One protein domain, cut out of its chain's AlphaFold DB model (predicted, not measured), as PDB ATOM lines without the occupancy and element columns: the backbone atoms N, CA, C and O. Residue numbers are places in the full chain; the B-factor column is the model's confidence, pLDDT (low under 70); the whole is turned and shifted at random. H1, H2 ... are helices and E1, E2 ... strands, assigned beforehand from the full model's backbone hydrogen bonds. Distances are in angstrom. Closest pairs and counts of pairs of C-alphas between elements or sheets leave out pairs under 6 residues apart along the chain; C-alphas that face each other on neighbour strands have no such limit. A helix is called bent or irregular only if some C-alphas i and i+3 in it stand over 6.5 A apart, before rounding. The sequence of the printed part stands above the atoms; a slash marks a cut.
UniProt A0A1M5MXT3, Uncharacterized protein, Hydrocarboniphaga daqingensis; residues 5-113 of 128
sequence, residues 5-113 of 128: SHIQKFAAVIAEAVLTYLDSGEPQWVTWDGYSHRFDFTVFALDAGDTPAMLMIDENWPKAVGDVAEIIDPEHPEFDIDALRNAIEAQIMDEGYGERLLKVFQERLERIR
ATOM      1  N   SER A   5    -100.415-107.307 -64.739       79.94
ATOM      2  CA  SER A   5    -100.792-106.854 -66.083       79.94
ATOM      3  C   SER A   5    -101.450-105.466 -66.092       79.94
ATOM      4  O   SER A   5    -101.337-104.737 -67.075       79.94
ATOM      5  N   HIS A   6    -102.138-105.076 -65.014       78.19
ATOM      6  CA  HIS A   6    -102.741-103.748 -64.882       78.19
ATOM      7  C   HIS A   6    -101.686-102.693 -64.569       78.19
ATOM      8  O   HIS A   6    -101.753-101.598 -65.116       78.19
ATOM      9  N   ILE A   7    -100.694-103.046 -63.748       81.25
ATOM     10  CA  ILE A   7     -99.559-102.172 -63.439       81.25
ATOM     11  C   ILE A   7     -98.747-101.915 -64.714       81.25
ATOM     12  O   ILE A   7     -98.453-100.765 -65.010       81.25
ATOM     13  N   GLN A   8     -98.495-102.950 -65.523       84.56
ATOM     14  CA  GLN A   8     -97.796-102.815 -66.809       84.56
ATOM     15  C   GLN A   8     -98.514-101.868 -67.775       84.56
ATOM     16  O   GLN A   8     -97.900-100.969 -68.338       84.56
ATOM     17  N   LYS A   9     -99.831-102.036 -67.952       81.75
ATOM     18  CA  LYS A   9    -100.614-101.144 -68.822       81.75
ATOM     19  C   LYS A   9    -100.634 -99.710 -68.301       81.75
ATOM     20  O   LYS A   9    -100.509 -98.782 -69.089       81.75
ATOM     21  N   PHE A  10    -100.796 -99.537 -66.992       81.38
ATOM     22  CA  PHE A  10    -100.765 -98.222 -66.361       81.38
ATOM     23  C   PHE A  10     -99.407 -97.541 -66.568       81.38
ATOM     24  O   PHE A  10     -99.370 -96.393 -66.992       81.38
ATOM     25  N   ALA A  11     -98.309 -98.268 -66.355       86.88
ATOM     26  CA  ALA A  11     -96.956 -97.769 -66.572       86.88
ATOM     27  C   ALA A  11     -96.747 -97.279 -68.013       86.88
ATOM     28  O   ALA A  11     -96.289 -96.157 -68.206       86.88
ATOM     29  N   ALA A  12     -97.173 -98.065 -69.008       88.31
ATOM     30  CA  ALA A  12     -97.076 -97.682 -70.416       88.31
ATOM     31  C   ALA A  12     -97.869 -96.401 -70.735       88.31
ATOM     32  O   ALA A  12     -97.371 -95.515 -71.422       88.31
ATOM     33  N   VAL A  13     -99.090 -96.254 -70.208       86.81
ATOM     34  CA  VAL A  13     -99.913 -95.050 -70.440       86.81
ATOM     35  C   VAL A  13     -99.294 -93.810 -69.802       86.81
ATOM     36  O   VAL A  13     -99.285 -92.744 -70.414       86.81
ATOM     37  N   ILE A  14     -98.766 -93.939 -68.583       87.81
ATOM     38  CA  ILE A  14     -98.067 -92.839 -67.916       87.81
ATOM     39  C   ILE A  14     -96.813 -92.453 -68.698       87.81
ATOM     40  O   ILE A  14     -96.577 -91.262 -68.887       87.81
ATOM     41  N   ALA A  15     -96.049 -93.430 -69.194       91.44
ATOM     42  CA  ALA A  15     -94.893 -93.164 -70.039       91.44
ATOM     43  C   ALA A  15     -95.291 -92.358 -71.282       91.44
ATOM     44  O   ALA A  15     -94.733 -91.290 -71.510       91.44
ATOM     45  N   GLU A  16     -96.316 -92.780 -72.025       91.94
ATOM     46  CA  GLU A  16     -96.791 -92.040 -73.204       91.94
ATOM     47  C   GLU A  16     -97.279 -90.624 -72.870       91.94
ATOM     48  O   GLU A  16     -96.994 -89.682 -73.609       91.94
ATOM     49  N   ALA A  17     -97.977 -90.440 -71.748       90.25
ATOM     50  CA  ALA A  17     -98.420 -89.116 -71.318       90.25
ATOM     51  C   ALA A  17     -97.239 -88.195 -70.966       90.25
ATOM     52  O   ALA A  17     -97.246 -87.027 -71.344       90.25
ATOM     53  N   VAL A  18     -96.203 -88.712 -70.296       91.25
ATOM     54  CA  VAL A  18     -94.977 -87.952 -70.001       91.25
ATOM     55  C   VAL A  18     -94.244 -87.589 -71.285       91.25
ATOM     56  O   VAL A  18     -93.882 -86.433 -71.469       91.25
ATOM     57  N   LEU A  19     -94.074 -88.541 -72.203       93.12
ATOM     58  CA  LEU A  19     -93.414 -88.290 -73.484       93.12
ATOM     59  C   LEU A  19     -94.170 -87.247 -74.313       93.12
ATOM     60  O   LEU A  19     -93.556 -86.349 -74.879       93.12
ATOM     61  N   THR A  20     -95.502 -87.323 -74.329       91.25
ATOM     62  CA  THR A  20     -96.346 -86.349 -75.032       91.25
ATOM     63  C   THR A  20     -96.246 -84.963 -74.391       91.25
ATOM     64  O   THR A  20     -96.173 -83.967 -75.109       91.25
ATOM     65  N   TYR A  21     -96.202 -84.872 -73.056       91.38
ATOM     66  CA  TYR A  21     -95.956 -83.609 -72.354       91.38
ATOM     67  C   TYR A  21     -94.584 -83.021 -72.713       91.38
ATOM     68  O   TYR A  21     -94.502 -81.839 -73.029       91.38
ATOM     69  N   LEU A  22     -93.522 -83.831 -72.709       92.00
ATOM     70  CA  LEU A  22     -92.168 -83.364 -73.021       92.00
ATOM     71  C   LEU A  22     -92.040 -82.874 -74.470       92.00
ATOM     72  O   LEU A  22     -91.376 -81.872 -74.707       92.00
ATOM     73  N   ASP A  23     -92.698 -83.546 -75.417       89.81
ATOM     74  CA  ASP A  23     -92.698 -83.164 -76.835       89.81
ATOM     75  C   ASP A  23     -93.537 -81.905 -77.113       89.81
ATOM     76  O   ASP A  23     -93.112 -81.006 -77.836       89.81
ATOM     77  N   SER A  24     -94.736 -81.817 -76.528       88.69
ATOM     78  CA  SER A  24     -95.689 -80.738 -76.829       88.69
ATOM     79  C   SER A  24     -95.575 -79.515 -75.917       88.69
ATOM     80  O   SER A  24     -96.007 -78.430 -76.303       88.69
ATOM     81  N   GLY A  25     -95.047 -79.682 -74.702       86.38
ATOM     82  CA  GLY A  25     -95.101 -78.695 -73.619       86.38
ATOM     83  C   GLY A  25     -96.490 -78.515 -72.992       86.38
ATOM     84  O   GLY A  25     -96.645 -77.707 -72.078       86.38
ATOM     85  N   GLU A  26     -97.500 -79.251 -73.460       88.94
ATOM     86  CA  GLU A  26     -98.893 -79.109 -73.036       88.94
ATOM     87  C   GLU A  26     -99.261 -80.177 -71.992       88.94
ATOM     88  O   GLU A  26     -98.912 -81.350 -72.174       88.94
ATOM     89  N   PRO A  27     -99.996 -79.834 -70.916       87.25
ATOM     90  CA  PRO A  27    -100.427 -80.803 -69.909       87.25
ATOM     91  C   PRO A  27    -101.278 -81.944 -70.484       87.25
ATOM     92  O   PRO A  27    -102.189 -81.720 -71.283       87.25
ATOM     93  N   GLN A  28    -101.023 -83.172 -70.027       84.44
ATOM     94  CA  GLN A  28    -101.715 -84.376 -70.493       84.44
ATOM     95  C   GLN A  28    -102.640 -84.946 -69.420       84.44
ATOM     96  O   GLN A  28    -102.270 -85.073 -68.253       84.44
ATOM     97  N   TRP A  29    -103.844 -85.342 -69.829       81.75
ATOM     98  CA  TRP A  29    -104.819 -85.982 -68.948       81.75
ATOM     99  C   TRP A  29    -104.810 -87.491 -69.153       81.75
ATOM    100  O   TRP A  29    -105.138 -87.985 -70.230       81.75
ATOM    101  N   VAL A  30    -104.499 -88.227 -68.091       78.50
ATOM    102  CA  VAL A  30    -104.659 -89.678 -68.037       78.50
ATOM    103  C   VAL A  30    -105.940 -89.991 -67.277       78.50
ATOM    104  O   VAL A  30    -106.099 -89.615 -66.114       78.50
ATOM    105  N   THR A  31    -106.865 -90.679 -67.937       75.38
ATOM    106  CA  THR A  31    -108.130 -91.123 -67.350       75.38
ATOM    107  C   THR A  31    -108.088 -92.621 -67.073       75.38
ATOM    108  O   THR A  31    -107.543 -93.405 -67.852       75.38
ATOM    109  N   TRP A  32    -108.673 -93.032 -65.950       69.62
ATOM    110  CA  TRP A  32    -108.846 -94.439 -65.618       69.62
ATOM    111  C   TRP A  32    -110.249 -94.705 -65.074       69.62
ATOM    112  O   TRP A  32    -110.662 -94.126 -64.074       69.62
ATOM    113  N   ASP A  33    -110.983 -95.599 -65.734       65.94
ATOM    114  CA  ASP A  33    -112.364 -95.987 -65.412       65.94
ATOM    115  C   ASP A  33    -112.455 -97.174 -64.424       65.94
ATOM    116  O   ASP A  33    -113.542 -97.623 -64.049       65.94
ATOM    117  N   GLY A  34    -111.308 -97.704 -63.983       59.75
ATOM    118  CA  GLY A  34    -111.223 -98.866 -63.096       59.75
ATOM    119  C   GLY A  34    -111.400-100.216 -63.798       59.75
ATOM    120  O   GLY A  34    -111.205-101.251 -63.158       59.75
ATOM    121  N   TYR A  35    -111.701-100.233 -65.099       57.72
ATOM    122  CA  TYR A  35    -111.709-101.425 -65.934       57.72
ATOM    123  C   TYR A  35    -110.495-101.349 -66.858       57.72
ATOM    124  O   TYR A  35    -110.423-100.581 -67.805       57.72
ATOM    125  N   SER A  36    -109.495-102.174 -66.580       52.94
ATOM    126  CA  SER A  36    -108.166-102.249 -67.212       52.94
ATOM    127  C   SER A  36    -108.129-102.579 -68.724       52.94
ATOM    128  O   SER A  36    -107.136-103.113 -69.241       52.94
ATOM    129  N   HIS A  37    -109.200-102.278 -69.454       45.69
ATOM    130  CA  HIS A  37    -109.399-102.589 -70.860       45.69
ATOM    131  C   HIS A  37    -109.542-101.362 -71.766       45.69
ATOM    132  O   HIS A  37    -109.482-101.555 -72.979       45.69
ATOM    133  N   ARG A  38    -109.689-100.136 -71.240       46.59
ATOM    134  CA  ARG A  38    -109.878 -98.951 -72.088       46.59
ATOM    135  C   ARG A  38    -109.124 -97.725 -71.564       46.59
ATOM    136  O   ARG A  38    -109.522 -97.108 -70.588       46.59
ATOM    137  N   PHE A  39    -108.033 -97.382 -72.246       52.53
ATOM    138  CA  PHE A  39    -107.360 -96.087 -72.132       52.53
ATOM    139  C   PHE A  39    -107.575 -95.389 -73.473       52.53
ATOM    140  O   PHE A  39    -107.048 -95.843 -74.487       52.53
ATOM    141  N   ASP A  40    -108.438 -94.378 -73.503       46.91
ATOM    142  CA  ASP A  40    -108.796 -93.667 -74.732       46.91
ATOM    143  C   ASP A  40    -108.253 -92.237 -74.667       46.91
ATOM    144  O   ASP A  40    -108.606 -91.461 -73.780       46.91
ATOM    145  N   PHE A  41    -107.428 -91.878 -75.650       43.75
ATOM    146  CA  PHE A  41    -106.994 -90.507 -75.906       43.75
ATOM    147  C   PHE A  41    -108.053 -89.823 -76.784       43.75
ATOM    148  O   PHE A  41    -107.859 -89.622 -77.982       43.75
ATOM    149  N   THR A  42    -109.242 -89.556 -76.241       38.44
ATOM    150  CA  THR A  42    -110.318 -88.865 -76.975       38.44
ATOM    151  C   THR A  42    -111.025 -87.825 -76.116       38.44
ATOM    152  O   THR A  42    -111.141 -87.964 -74.902       38.44
ATOM    153  N   VAL A  43    -111.531 -86.773 -76.769       39.28
ATOM    154  CA  VAL A  43    -112.466 -85.808 -76.178       39.28
ATOM    155  C   VAL A  43    -113.750 -86.565 -75.823       39.28
ATOM    156  O   VAL A  43    -114.580 -86.833 -76.691       39.28
ATOM    157  N   PHE A  44    -113.880 -86.986 -74.566       41.84
ATOM    158  CA  PHE A  44    -115.033 -87.749 -74.096       41.84
ATOM    159  C   PHE A  44    -116.243 -86.839 -73.875       41.84
ATOM    160  O   PHE A  44    -116.197 -85.897 -73.087       41.84
ATOM    161  N   ALA A  45    -117.366 -87.186 -74.506       37.66
ATOM    162  CA  ALA A  45    -118.666 -86.915 -73.913       37.66
ATOM    163  C   ALA A  45    -118.870 -87.968 -72.814       37.66
ATOM    164  O   ALA A  45    -119.026 -89.151 -73.117       37.66
ATOM    165  N   LEU A  46    -118.774 -87.553 -71.550       43.69
ATOM    166  CA  LEU A  46    -119.059 -88.406 -70.398       43.69
ATOM    167  C   LEU A  46    -120.537 -88.814 -70.448       43.69
ATOM    168  O   LEU A  46    -121.417 -87.963 -70.300       43.69
ATOM    169  N   ASP A  47    -120.818 -90.102 -70.647       40.88
ATOM    170  CA  ASP A  47    -122.131 -90.640 -70.299       40.88
ATOM    171  C   ASP A  47    -122.311 -90.461 -68.785       40.88
ATOM    172  O   ASP A  47    -121.437 -90.806 -67.986       40.88
ATOM    173  N   ALA A  48    -123.423 -89.843 -68.389       41.28
ATOM    174  CA  ALA A  48    -123.701 -89.490 -67.004       41.28
ATOM    175  C   ALA A  48    -123.756 -90.753 -66.122       41.28
ATOM    176  O   ALA A  48    -124.768 -91.453 -66.100       41.28
ATOM    177  N   GLY A  49    -122.670 -91.043 -65.400       48.34
ATOM    178  CA  GLY A  49    -122.612 -92.136 -64.425       48.34
ATOM    179  C   GLY A  49    -121.220 -92.709 -64.160       48.34
ATOM    180  O   GLY A  49    -120.982 -93.182 -63.052       48.34
ATOM    181  N   ASP A  50    -120.292 -92.618 -65.117       54.50
ATOM    182  CA  ASP A  50    -118.947 -93.200 -65.001       54.50
ATOM    183  C   ASP A  50    -117.869 -92.112 -65.091       54.50
ATOM    184  O   ASP A  50    -117.178 -91.971 -66.099       54.50
ATOM    185  N   THR A  51    -117.722 -91.306 -64.040       60.62
ATOM    186  CA  THR A  51    -116.614 -90.342 -63.960       60.62
ATOM    187  C   THR A  51    -115.306 -91.102 -63.688       60.62
ATOM    188  O   THR A  51    -115.174 -91.713 -62.622       60.62
ATOM    189  N   PRO A  52    -114.331 -91.110 -64.619       66.12
ATOM    190  CA  PRO A  52    -113.057 -91.779 -64.400       66.12
ATOM    191  C   PRO A  52    -112.221 -91.000 -63.385       66.12
ATOM    192  O   PRO A  52    -112.361 -89.785 -63.232       66.12
ATOM    193  N   ALA A  53    -111.289 -91.676 -62.720       67.94
ATOM    194  CA  ALA A  53    -110.269 -90.964 -61.978       67.94
ATOM    195  C   ALA A  53    -109.261 -90.360 -62.961       67.94
ATOM    196  O   ALA A  53    -108.861 -90.992 -63.940       67.94
ATOM    197  N   MET A  54    -108.877 -89.114 -62.697       71.75
ATOM    198  CA  MET A  54    -108.027 -88.312 -63.572       71.75
ATOM    199  C   MET A  54    -106.675 -88.039 -62.922       71.75
ATOM    200  O   MET A  54    -106.610 -87.662 -61.747       71.75
ATOM    201  N   LEU A  55    -105.613 -88.177 -63.707       78.81
ATOM    202  CA  LEU A  55    -104.267 -87.713 -63.399       78.81
ATOM    203  C   LEU A  55    -103.841 -86.692 -64.445       78.81
ATOM    204  O   LEU A  55    -104.004 -86.930 -65.638       78.81
ATOM    205  N   MET A  56    -103.272 -85.589 -63.985       83.00
ATOM    206  CA  MET A  56    -102.633 -84.611 -64.852       83.00
ATOM    207  C   MET A  56    -101.126 -84.847 -64.843       83.00
ATOM    208  O   MET A  56    -100.532 -85.043 -63.781       83.00
ATOM    209  N   ILE A  57    -100.538 -84.861 -66.032       86.25
ATOM    210  CA  ILE A  57     -99.101 -84.920 -66.275       86.25
ATOM    211  C   ILE A  57     -98.685 -83.548 -66.805       86.25
ATOM    212  O   ILE A  57     -99.123 -83.135 -67.877       86.25
ATOM    213  N   ASP A  58     -97.884 -82.842 -66.017       87.88
ATOM    214  CA  ASP A  58     -97.384 -81.485 -66.262       87.88
ATOM    215  C   ASP A  58     -95.912 -81.383 -65.811       87.88
ATOM    216  O   ASP A  58     -95.259 -82.414 -65.625       87.88
ATOM    217  N   GLU A  59     -95.368 -80.181 -65.575       89.75
ATOM    218  CA  GLU A  59     -93.974 -80.020 -65.121       89.75
ATOM    219  C   GLU A  59     -93.635 -80.780 -63.822       89.75
ATOM    220  O   GLU A  59     -92.466 -81.019 -63.518       89.75
ATOM    221  N   ASN A  60     -94.642 -81.177 -63.041       88.38
ATOM    222  CA  ASN A  60     -94.500 -81.924 -61.800       88.38
ATOM    223  C   ASN A  60     -94.570 -83.442 -61.991       88.38
ATOM    224  O   ASN A  60     -94.570 -84.162 -60.987       88.38
ATOM    225  N   TRP A  61     -94.600 -83.953 -63.224       88.06
ATOM    226  CA  TRP A  61     -94.655 -85.390 -63.499       88.06
ATOM    227  C   TRP A  61     -93.601 -86.241 -62.756       88.06
ATOM    228  O   TRP A  61     -93.954 -87.362 -62.377       88.06
ATOM    229  N   PRO A  62     -92.380 -85.761 -62.409       89.25
ATOM    230  CA  PRO A  62     -91.447 -86.555 -61.602       89.25
ATOM    231  C   PRO A  62     -91.991 -86.904 -60.209       89.25
ATOM    232  O   PRO A  62     -91.626 -87.922 -59.637       89.25
ATOM    233  N   LYS A  63     -92.933 -86.124 -59.656       84.38
ATOM    234  CA  LYS A  63     -93.624 -86.486 -58.402       84.38
ATOM    235  C   LYS A  63     -94.557 -87.689 -58.580       84.38
ATOM    236  O   LYS A  63     -94.803 -88.414 -57.615       84.38
ATOM    237  N   ALA A  64     -95.090 -87.866 -59.790       78.62
ATOM    238  CA  ALA A  64     -96.038 -88.914 -60.157       78.62
ATOM    239  C   ALA A  64     -95.375 -90.176 -60.729       78.62
ATOM    240  O   ALA A  64     -96.023 -91.217 -60.761       78.62
ATOM    241  N   VAL A  65     -94.119 -90.096 -61.173       83.00
ATOM    242  CA  VAL A  65     -93.351 -91.239 -61.698       83.00
ATOM    243  C   VAL A  65     -92.208 -91.638 -60.765       83.00
ATOM    244  O   VAL A  65     -91.912 -92.819 -60.639       83.00
ATOM    245  N   GLY A  66     -91.600 -90.682 -60.067       82.94
ATOM    246  CA  GLY A  66     -90.302 -90.836 -59.417       82.94
ATOM    247  C   GLY A  66     -89.169 -90.263 -60.272       82.94
ATOM    248  O   GLY A  66     -89.381 -89.833 -61.407       82.94
ATOM    249  N   ASP A  67     -87.961 -90.249 -59.710       84.94
ATOM    250  CA  ASP A  67     -86.774 -89.750 -60.407       84.94
ATOM    251  C   ASP A  67     -86.334 -90.745 -61.487       84.94
ATOM    252  O   ASP A  67     -85.976 -91.885 -61.190       84.94
ATOM    253  N   VAL A  68     -86.334 -90.297 -62.742       88.38
ATOM    254  CA  VAL A  68     -85.892 -91.087 -63.894       88.38
ATOM    255  C   VAL A  68     -84.503 -90.618 -64.314       88.38
ATOM    256  O   VAL A  68     -84.292 -89.440 -64.591       88.38
ATOM    257  N   ALA A  69     -83.544 -91.543 -64.362       87.62
ATOM    258  CA  ALA A  69     -82.149 -91.260 -64.700       87.62
ATOM    259  C   ALA A  69     -81.891 -91.264 -66.220       87.62
ATOM    260  O   ALA A  69     -80.922 -91.862 -66.677       87.62
ATOM    261  N   GLU A  70     -82.758 -90.606 -66.991       93.25
ATOM    262  CA  GLU A  70     -82.666 -90.496 -68.452       93.25
ATOM    263  C   GLU A  70     -82.741 -89.035 -68.900       93.25
ATOM    264  O   GLU A  70     -83.151 -88.145 -68.151       93.25
ATOM    265  N   ILE A  71     -82.322 -88.777 -70.137       93.50
ATOM    266  CA  ILE A  71     -82.395 -87.444 -70.738       93.50
ATOM    267  C   ILE A  71     -83.852 -87.155 -71.103       93.50
ATOM    268  O   ILE A  71     -84.463 -87.897 -71.864       93.50
ATOM    269  N   ILE A  72     -84.393 -86.062 -70.560       92.69
ATOM    270  CA  ILE A  72     -85.811 -85.690 -70.712       92.69
ATOM    271  C   ILE A  72     -86.055 -84.594 -71.753       92.69
ATOM    272  O   ILE A  72     -87.202 -84.329 -72.083       92.69
ATOM    273  N   ASP A  73     -84.998 -83.930 -72.223       92.06
ATOM    274  CA  ASP A  73     -85.085 -82.844 -73.201       92.06
ATOM    275  C   ASP A  73     -85.093 -83.422 -74.628       92.06
ATOM    276  O   ASP A  73     -84.062 -83.963 -75.045       92.06
ATOM    277  N   PRO A  74     -86.205 -83.306 -75.385       90.00
ATOM    278  CA  PRO A  74     -86.299 -83.835 -76.745       90.00
ATOM    279  C   PRO A  74     -85.333 -83.176 -77.738       90.00
ATOM    280  O   PRO A  74     -85.026 -83.765 -78.774       90.00
ATOM    281  N   GLU A  75     -84.840 -81.966 -77.448       92.25
ATOM    282  CA  GLU A  75     -83.876 -81.264 -78.301       92.25
ATOM    283  C   GLU A  75     -82.420 -81.693 -78.029       92.25
ATOM    284  O   GLU A  75     -81.503 -81.316 -78.771       92.25
ATOM    285  N   HIS A  76     -82.176 -82.501 -76.992       94.81
ATOM    286  CA  HIS A  76     -80.833 -82.936 -76.628       94.81
ATOM    287  C   HIS A  76     -80.266 -83.956 -77.643       94.81
ATOM    288  O   HIS A  76     -80.945 -84.916 -78.000       94.81
ATOM    289  N   PRO A  77     -78.988 -83.850 -78.072       93.62
ATOM    290  CA  PRO A  77     -78.409 -84.742 -79.091       93.62
ATOM    291  C   PRO A  77     -78.372 -86.233 -78.732       93.62
ATOM    292  O   PRO A  77     -78.274 -87.080 -79.616       93.62
ATOM    293  N   GLU A  78     -78.381 -86.537 -77.437       95.31
ATOM    294  CA  GLU A  78     -78.369 -87.900 -76.888       95.31
ATOM    295  C   GLU A  78     -79.754 -88.341 -76.388       95.31
ATOM    296  O   GLU A  78     -79.857 -89.359 -75.713       95.31
ATOM    297  N   PHE A  79     -80.811 -87.572 -76.680       93.25
ATOM    298  CA  PHE A  79     -82.175 -87.950 -76.327       93.25
ATOM    299  C   PHE A  79     -82.568 -89.263 -77.011       93.25
ATOM    300  O   PHE A  79     -82.473 -89.402 -78.233       93.25
ATOM    301  N   ASP A  80     -83.039 -90.213 -76.207       95.38
ATOM    302  CA  ASP A  80     -83.550 -91.499 -76.660       95.38
ATOM    303  C   ASP A  80     -84.936 -91.722 -76.043       95.38
ATOM    304  O   ASP A  80     -85.086 -92.021 -74.855       95.38
ATOM    305  N   ILE A  81     -85.962 -91.557 -76.880       93.62
ATOM    306  CA  ILE A  81     -87.366 -91.715 -76.494       93.62
ATOM    307  C   ILE A  81     -87.678 -93.124 -75.984       93.62
ATOM    308  O   ILE A  81     -88.482 -93.280 -75.065       93.62
ATOM    309  N   ASP A  82     -87.042 -94.153 -76.547       95.62
ATOM    310  CA  ASP A  82     -87.292 -95.533 -76.152       95.62
ATOM    311  C   ASP A  82     -86.592 -95.839 -74.821       95.62
ATOM    312  O   ASP A  82     -87.167 -96.523 -73.971       95.62
ATOM    313  N   ALA A  83     -85.388 -95.300 -74.594       94.69
ATOM    314  CA  ALA A  83     -84.709 -95.395 -73.299       94.69
ATOM    315  C   ALA A  83     -85.516 -94.700 -72.191       94.69
ATOM    316  O   ALA A  83     -85.789 -95.315 -71.157       94.69
ATOM    317  N   LEU A  84     -85.986 -93.474 -72.443       94.38
ATOM    318  CA  LEU A  84     -86.808 -92.721 -71.500       94.38
ATOM    319  C   LEU A  84     -88.136 -93.429 -71.197       94.38
ATOM    320  O   LEU A  84     -88.496 -93.567 -70.025       94.38
ATOM    321  N   ARG A  85     -88.835 -93.945 -72.223       95.25
ATOM    322  CA  ARG A  85     -90.050 -94.761 -72.046       95.25
ATOM    323  C   ARG A  85     -89.789 -95.929 -71.099       95.25
ATOM    324  O   ARG A  85     -90.494 -96.095 -70.106       95.25
ATOM    325  N   ASN A  86     -88.758 -96.721 -71.394       94.25
ATOM    326  CA  ASN A  86     -88.426 -97.916 -70.624       94.25
ATOM    327  C   ASN A  86     -88.052 -97.579 -69.177       94.25
ATOM    328  O   ASN A  86     -88.407 -98.326 -68.269       94.25
ATOM    329  N   ALA A  87     -87.356 -96.464 -68.951       93.44
ATOM    330  CA  ALA A  87     -86.974 -96.032 -67.614       93.44
ATOM    331  C   ALA A  87     -88.185 -95.565 -66.790       93.44
ATOM    332  O   ALA A  87     -88.302 -95.940 -65.624       93.44
ATOM    333  N   ILE A  88     -89.126 -94.830 -67.397       92.44
ATOM    334  CA  ILE A  88     -90.402 -94.464 -66.760       92.44
ATOM    335  C   ILE A  88     -91.209 -95.721 -66.415       92.44
ATOM    336  O   ILE A  88     -91.670 -95.874 -65.281       92.44
ATOM    337  N   GLU A  89     -91.358 -96.643 -67.369       92.38
ATOM    338  CA  GLU A  89     -92.082 -97.890 -67.136       92.38
ATOM    339  C   GLU A  89     -91.439 -98.706 -66.012       92.38
ATOM    340  O   GLU A  89     -92.132 -99.133 -65.089       92.38
ATOM    341  N   ALA A  90     -90.115 -98.877 -66.043       90.94
ATOM    342  CA  ALA A  90     -89.375 -99.587 -65.007       90.94
ATOM    343  C   ALA A  90     -89.568 -98.941 -63.632       90.94
ATOM    344  O   ALA A  90     -89.857 -99.653 -62.674       90.94
ATOM    345  N   GLN A  91     -89.494 -97.611 -63.545       90.00
ATOM    346  CA  GLN A  91     -89.680 -96.876 -62.296       90.00
ATOM    347  C   GLN A  91     -91.076 -97.103 -61.694       90.00
ATOM    348  O   GLN A  91     -91.218 -97.280 -60.484       90.00
ATOM    349  N   ILE A  92     -92.117 -97.149 -62.528       87.56
ATOM    350  CA  ILE A  92     -93.489 -97.410 -62.071       87.56
ATOM    351  C   ILE A  92     -93.670 -98.875 -61.661       87.56
ATOM    352  O   ILE A  92     -94.406 -99.183 -60.719       87.56
ATOM    353  N   MET A  93     -93.010 -99.781 -62.375       87.19
ATOM    354  CA  MET A  93     -93.054-101.214 -62.111       87.19
ATOM    355  C   MET A  93     -92.253-101.616 -60.865       87.19
ATOM    356  O   MET A  93     -92.567-102.647 -60.261       87.19
ATOM    357  N   ASP A  94     -91.257-100.824 -60.470       84.81
ATOM    358  CA  ASP A  94     -90.375-101.120 -59.346       84.81
ATOM    359  C   ASP A  94     -90.993-100.766 -57.977       84.81
ATOM    360  O   ASP A  94     -91.879 -99.916 -57.833       84.81
ATOM    361  N   GLU A  95     -90.560-101.492 -56.944       61.94
ATOM    362  CA  GLU A  95     -90.863-101.266 -55.519       61.94
ATOM    363  C   GLU A  95     -92.352-101.042 -55.146       61.94
ATOM    364  O   GLU A  95     -92.688-100.408 -54.133       61.94
ATOM    365  N   GLY A  96     -93.288-101.565 -55.946       66.00
ATOM    366  CA  GLY A  96     -94.730-101.440 -55.715       66.00
ATOM    367  C   GLY A  96     -95.270-100.016 -55.881       66.00
ATOM    368  O   GLY A  96     -96.352 -99.715 -55.371       66.00
ATOM    369  N   TYR A  97     -94.536 -99.127 -56.558       75.38
ATOM    370  CA  TYR A  97     -94.959 -97.747 -56.797       75.38
ATOM    371  C   TYR A  97     -96.236 -97.681 -57.644       75.38
ATOM    372  O   TYR A  97     -97.228 -97.088 -57.216       75.38
ATOM    373  N   GLY A  98     -96.277 -98.400 -58.765       71.94
ATOM    374  CA  GLY A  98     -97.473 -98.526 -59.595       71.94
ATOM    375  C   GLY A  98     -98.649 -99.192 -58.872       71.94
ATOM    376  O   GLY A  98     -99.798 -98.819 -59.094       71.94
ATOM    377  N   GLU A  99     -98.391-100.113 -57.936       75.06
ATOM    378  CA  GLU A  99     -99.451-100.681 -57.089       75.06
ATOM    379  C   GLU A  99    -100.030 -99.630 -56.126       75.06
ATOM    380  O   GLU A  99    -101.246 -99.572 -55.941       75.06
ATOM    381  N   ARG A 100     -99.185 -98.783 -55.520       77.25
ATOM    382  CA  ARG A 100     -99.633 -97.679 -54.652       77.25
ATOM    383  C   ARG A 100    -100.439 -96.650 -55.433       77.25
ATOM    384  O   ARG A 100    -101.513 -96.272 -54.974       77.25
ATOM    385  N   LEU A 101     -99.961 -96.246 -56.608       75.50
ATOM    386  CA  LEU A 101    -100.683 -95.318 -57.474       75.50
ATOM    387  C   LEU A 101    -102.053 -95.878 -57.849       75.50
ATOM    388  O   LEU A 101    -103.065 -95.233 -57.586       75.50
ATOM    389  N   LEU A 102    -102.116 -97.105 -58.369       76.69
ATOM    390  CA  LEU A 102    -103.393 -97.711 -58.746       76.69
ATOM    391  C   LEU A 102    -104.344 -97.883 -57.554       76.69
ATOM    392  O   LEU A 102    -105.547 -97.725 -57.734       76.69
ATOM    393  N   LYS A 103    -103.854 -98.137 -56.332       78.12
ATOM    394  CA  LYS A 103    -104.709 -98.125 -55.129       78.12
ATOM    395  C   LYS A 103    -105.323 -96.749 -54.873       78.12
ATOM    396  O   LYS A 103    -106.529 -96.672 -54.681       78.12
ATOM    397  N   VAL A 104    -104.534 -95.675 -54.949       77.00
ATOM    398  CA  VAL A 104    -105.038 -94.297 -54.782       77.00
ATOM    399  C   VAL A 104    -106.116 -93.981 -55.817       77.00
ATOM    400  O   VAL A 104    -107.151 -93.401 -55.487       77.00
ATOM    401  N   PHE A 105    -105.922 -94.392 -57.071       74.88
ATOM    402  CA  PHE A 105    -106.949 -94.193 -58.086       74.88
ATOM    403  C   PHE A 105    -108.192 -95.066 -57.866       74.88
ATOM    404  O   PHE A 105    -109.296 -94.593 -58.127       74.88
ATOM    405  N   GLN A 106    -108.049 -96.302 -57.375       75.50
ATOM    406  CA  GLN A 106    -109.193 -97.147 -57.005       75.50
ATOM    407  C   GLN A 106    -110.004 -96.515 -55.877       75.50
ATOM    408  O   GLN A 106    -111.216 -96.393 -56.004       75.50
ATOM    409  N   GLU A 107    -109.340 -96.038 -54.826       76.94
ATOM    410  CA  GLU A 107    -109.983 -95.322 -53.721       76.94
ATOM    411  C   GLU A 107    -110.693 -94.058 -54.222       76.94
ATOM    412  O   GLU A 107    -111.829 -93.776 -53.840       76.94
ATOM    413  N   ARG A 108    -110.070 -93.307 -55.139       72.69
ATOM    414  CA  ARG A 108    -110.693 -92.129 -55.753       72.69
ATOM    415  C   ARG A 108    -111.922 -92.497 -56.586       72.69
ATOM    416  O   ARG A 108    -112.936 -91.819 -56.473       72.69
ATOM    417  N   LEU A 109    -111.860 -93.567 -57.377       71.81
ATOM    418  CA  LEU A 109    -113.004 -94.090 -58.133       71.81
ATOM    419  C   LEU A 109    -114.139 -94.547 -57.215       71.81
ATOM    420  O   LEU A 109    -115.302 -94.291 -57.510       71.81
ATOM    421  N   GLU A 110    -113.824 -95.214 -56.107       75.12
ATOM    422  CA  GLU A 110    -114.821 -95.632 -55.118       75.12
ATOM    423  C   GLU A 110    -115.518 -94.426 -54.484       75.12
ATOM    424  O   GLU A 110    -116.744 -94.419 -54.415       75.12
ATOM    425  N   ARG A 111    -114.765 -93.376 -54.131       73.38
ATOM    426  CA  ARG A 111    -115.312 -92.105 -53.622       73.38
ATOM    427  C   ARG A 111    -116.176 -91.364 -54.644       73.38
ATOM    428  O   ARG A 111    -117.213 -90.810 -54.294       73.38
ATOM    429  N   ILE A 112    -115.769 -91.364 -55.915       70.12
ATOM    430  CA  ILE A 112    -116.579 -90.826 -57.020       70.12
ATOM    431  C   ILE A 112    -117.908 -91.583 -57.103       70.12
ATOM    432  O   ILE A 112    -118.975 -90.976 -57.132       70.12
ATOM    433  N   ARG A 113    -117.848 -92.917 -57.115       71.75
ATOM    434  CA  ARG A 113    -119.018 -93.792 -57.270       71.75
ATOM    435  C   ARG A 113    -119.957 -93.761 -56.068       71.75
ATOM    436  O   ARG A 113    -121.156 -93.955 -56.243       71.75
TER     437      ARG A 113
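Overview. This is residues 5 to 113 of the 128 residues of an uncharacterized protein of Hydrocarboniphaga daqingensis (UniProt A0A1M5MXT3). What is the shape? A small hairpin of two strands, E1 and E2, has helix H1 packed on it, and the long bent helix H3 makes an L, its arm H3a packed on H1 and its arm H3b beside E2. Residues 42 to 48 stick out. What is it made of? The printed part has 109 residues with three named helices and two named strands, ordered H1, E1, E2, H2, H3; the class is mostly helix. It is compact, with a radius of gyration of the C-alphas of 14.3 A and spans of 47 by 31 by 22 A.

Arrangement. How do the strands pair? E1, residues 28 to 32, and E2, residues 53 to 57, form an antiparallel hairpin, with N 30 and O 55 within hydrogen-bond range at 2.8 A. Which helices come near it? The closest C-alphas of H1, residues 5 to 24, and E1 are those of Ala 17 and Gln 28, 5.8 A apart. H3, residues 81 to 113, was assigned as one helix by its hydrogen bonds but is bent, C-alphas 95 and 98 being 8.2 A apart; its arms are H3a, residues 81 to 95, itself irregular with C-alphas 92 and 95 8.0 A apart, and H3b, residues 98 to 113. The closest C-alphas of E2 and H3b are those of Ala 53 and Leu 109, 5.7 A apart. How do the helices meet? H1 and H3a touch at a steep tilt of 41 degrees, opposite ways, their closest C-alphas those of Ala 11 and Glu 89, 4.9 A apart. H2, residues 61 to 65, only just touches residues 88 to 92 of H3a, with 3 pairs of C-alphas within 8 A, the closest Val 65 and Ile 92 at 6.2 A. Every O i to N i+4 pair is within hydrogen-bond range in H1, H2 and H3b; in H3a 10 of 11 are.

Along the chain. Where does H1 begin? C-alpha 5 is at (-100.792, -106.854, -66.083), and H1 is 28.7 A long. Where does H3b end? C-alpha 113 is at (-119.018, -93.792, -57.270); H3a is 23.3 A long and H3b 22.2 A.

Size, cuts and confidence. How is the printed part linked? It has no cut; the links E1 to E2 and H2 to H3 are long. Where is confidence low? The pLDDT is under 70 in residues 32 to 53 and 95 to 96.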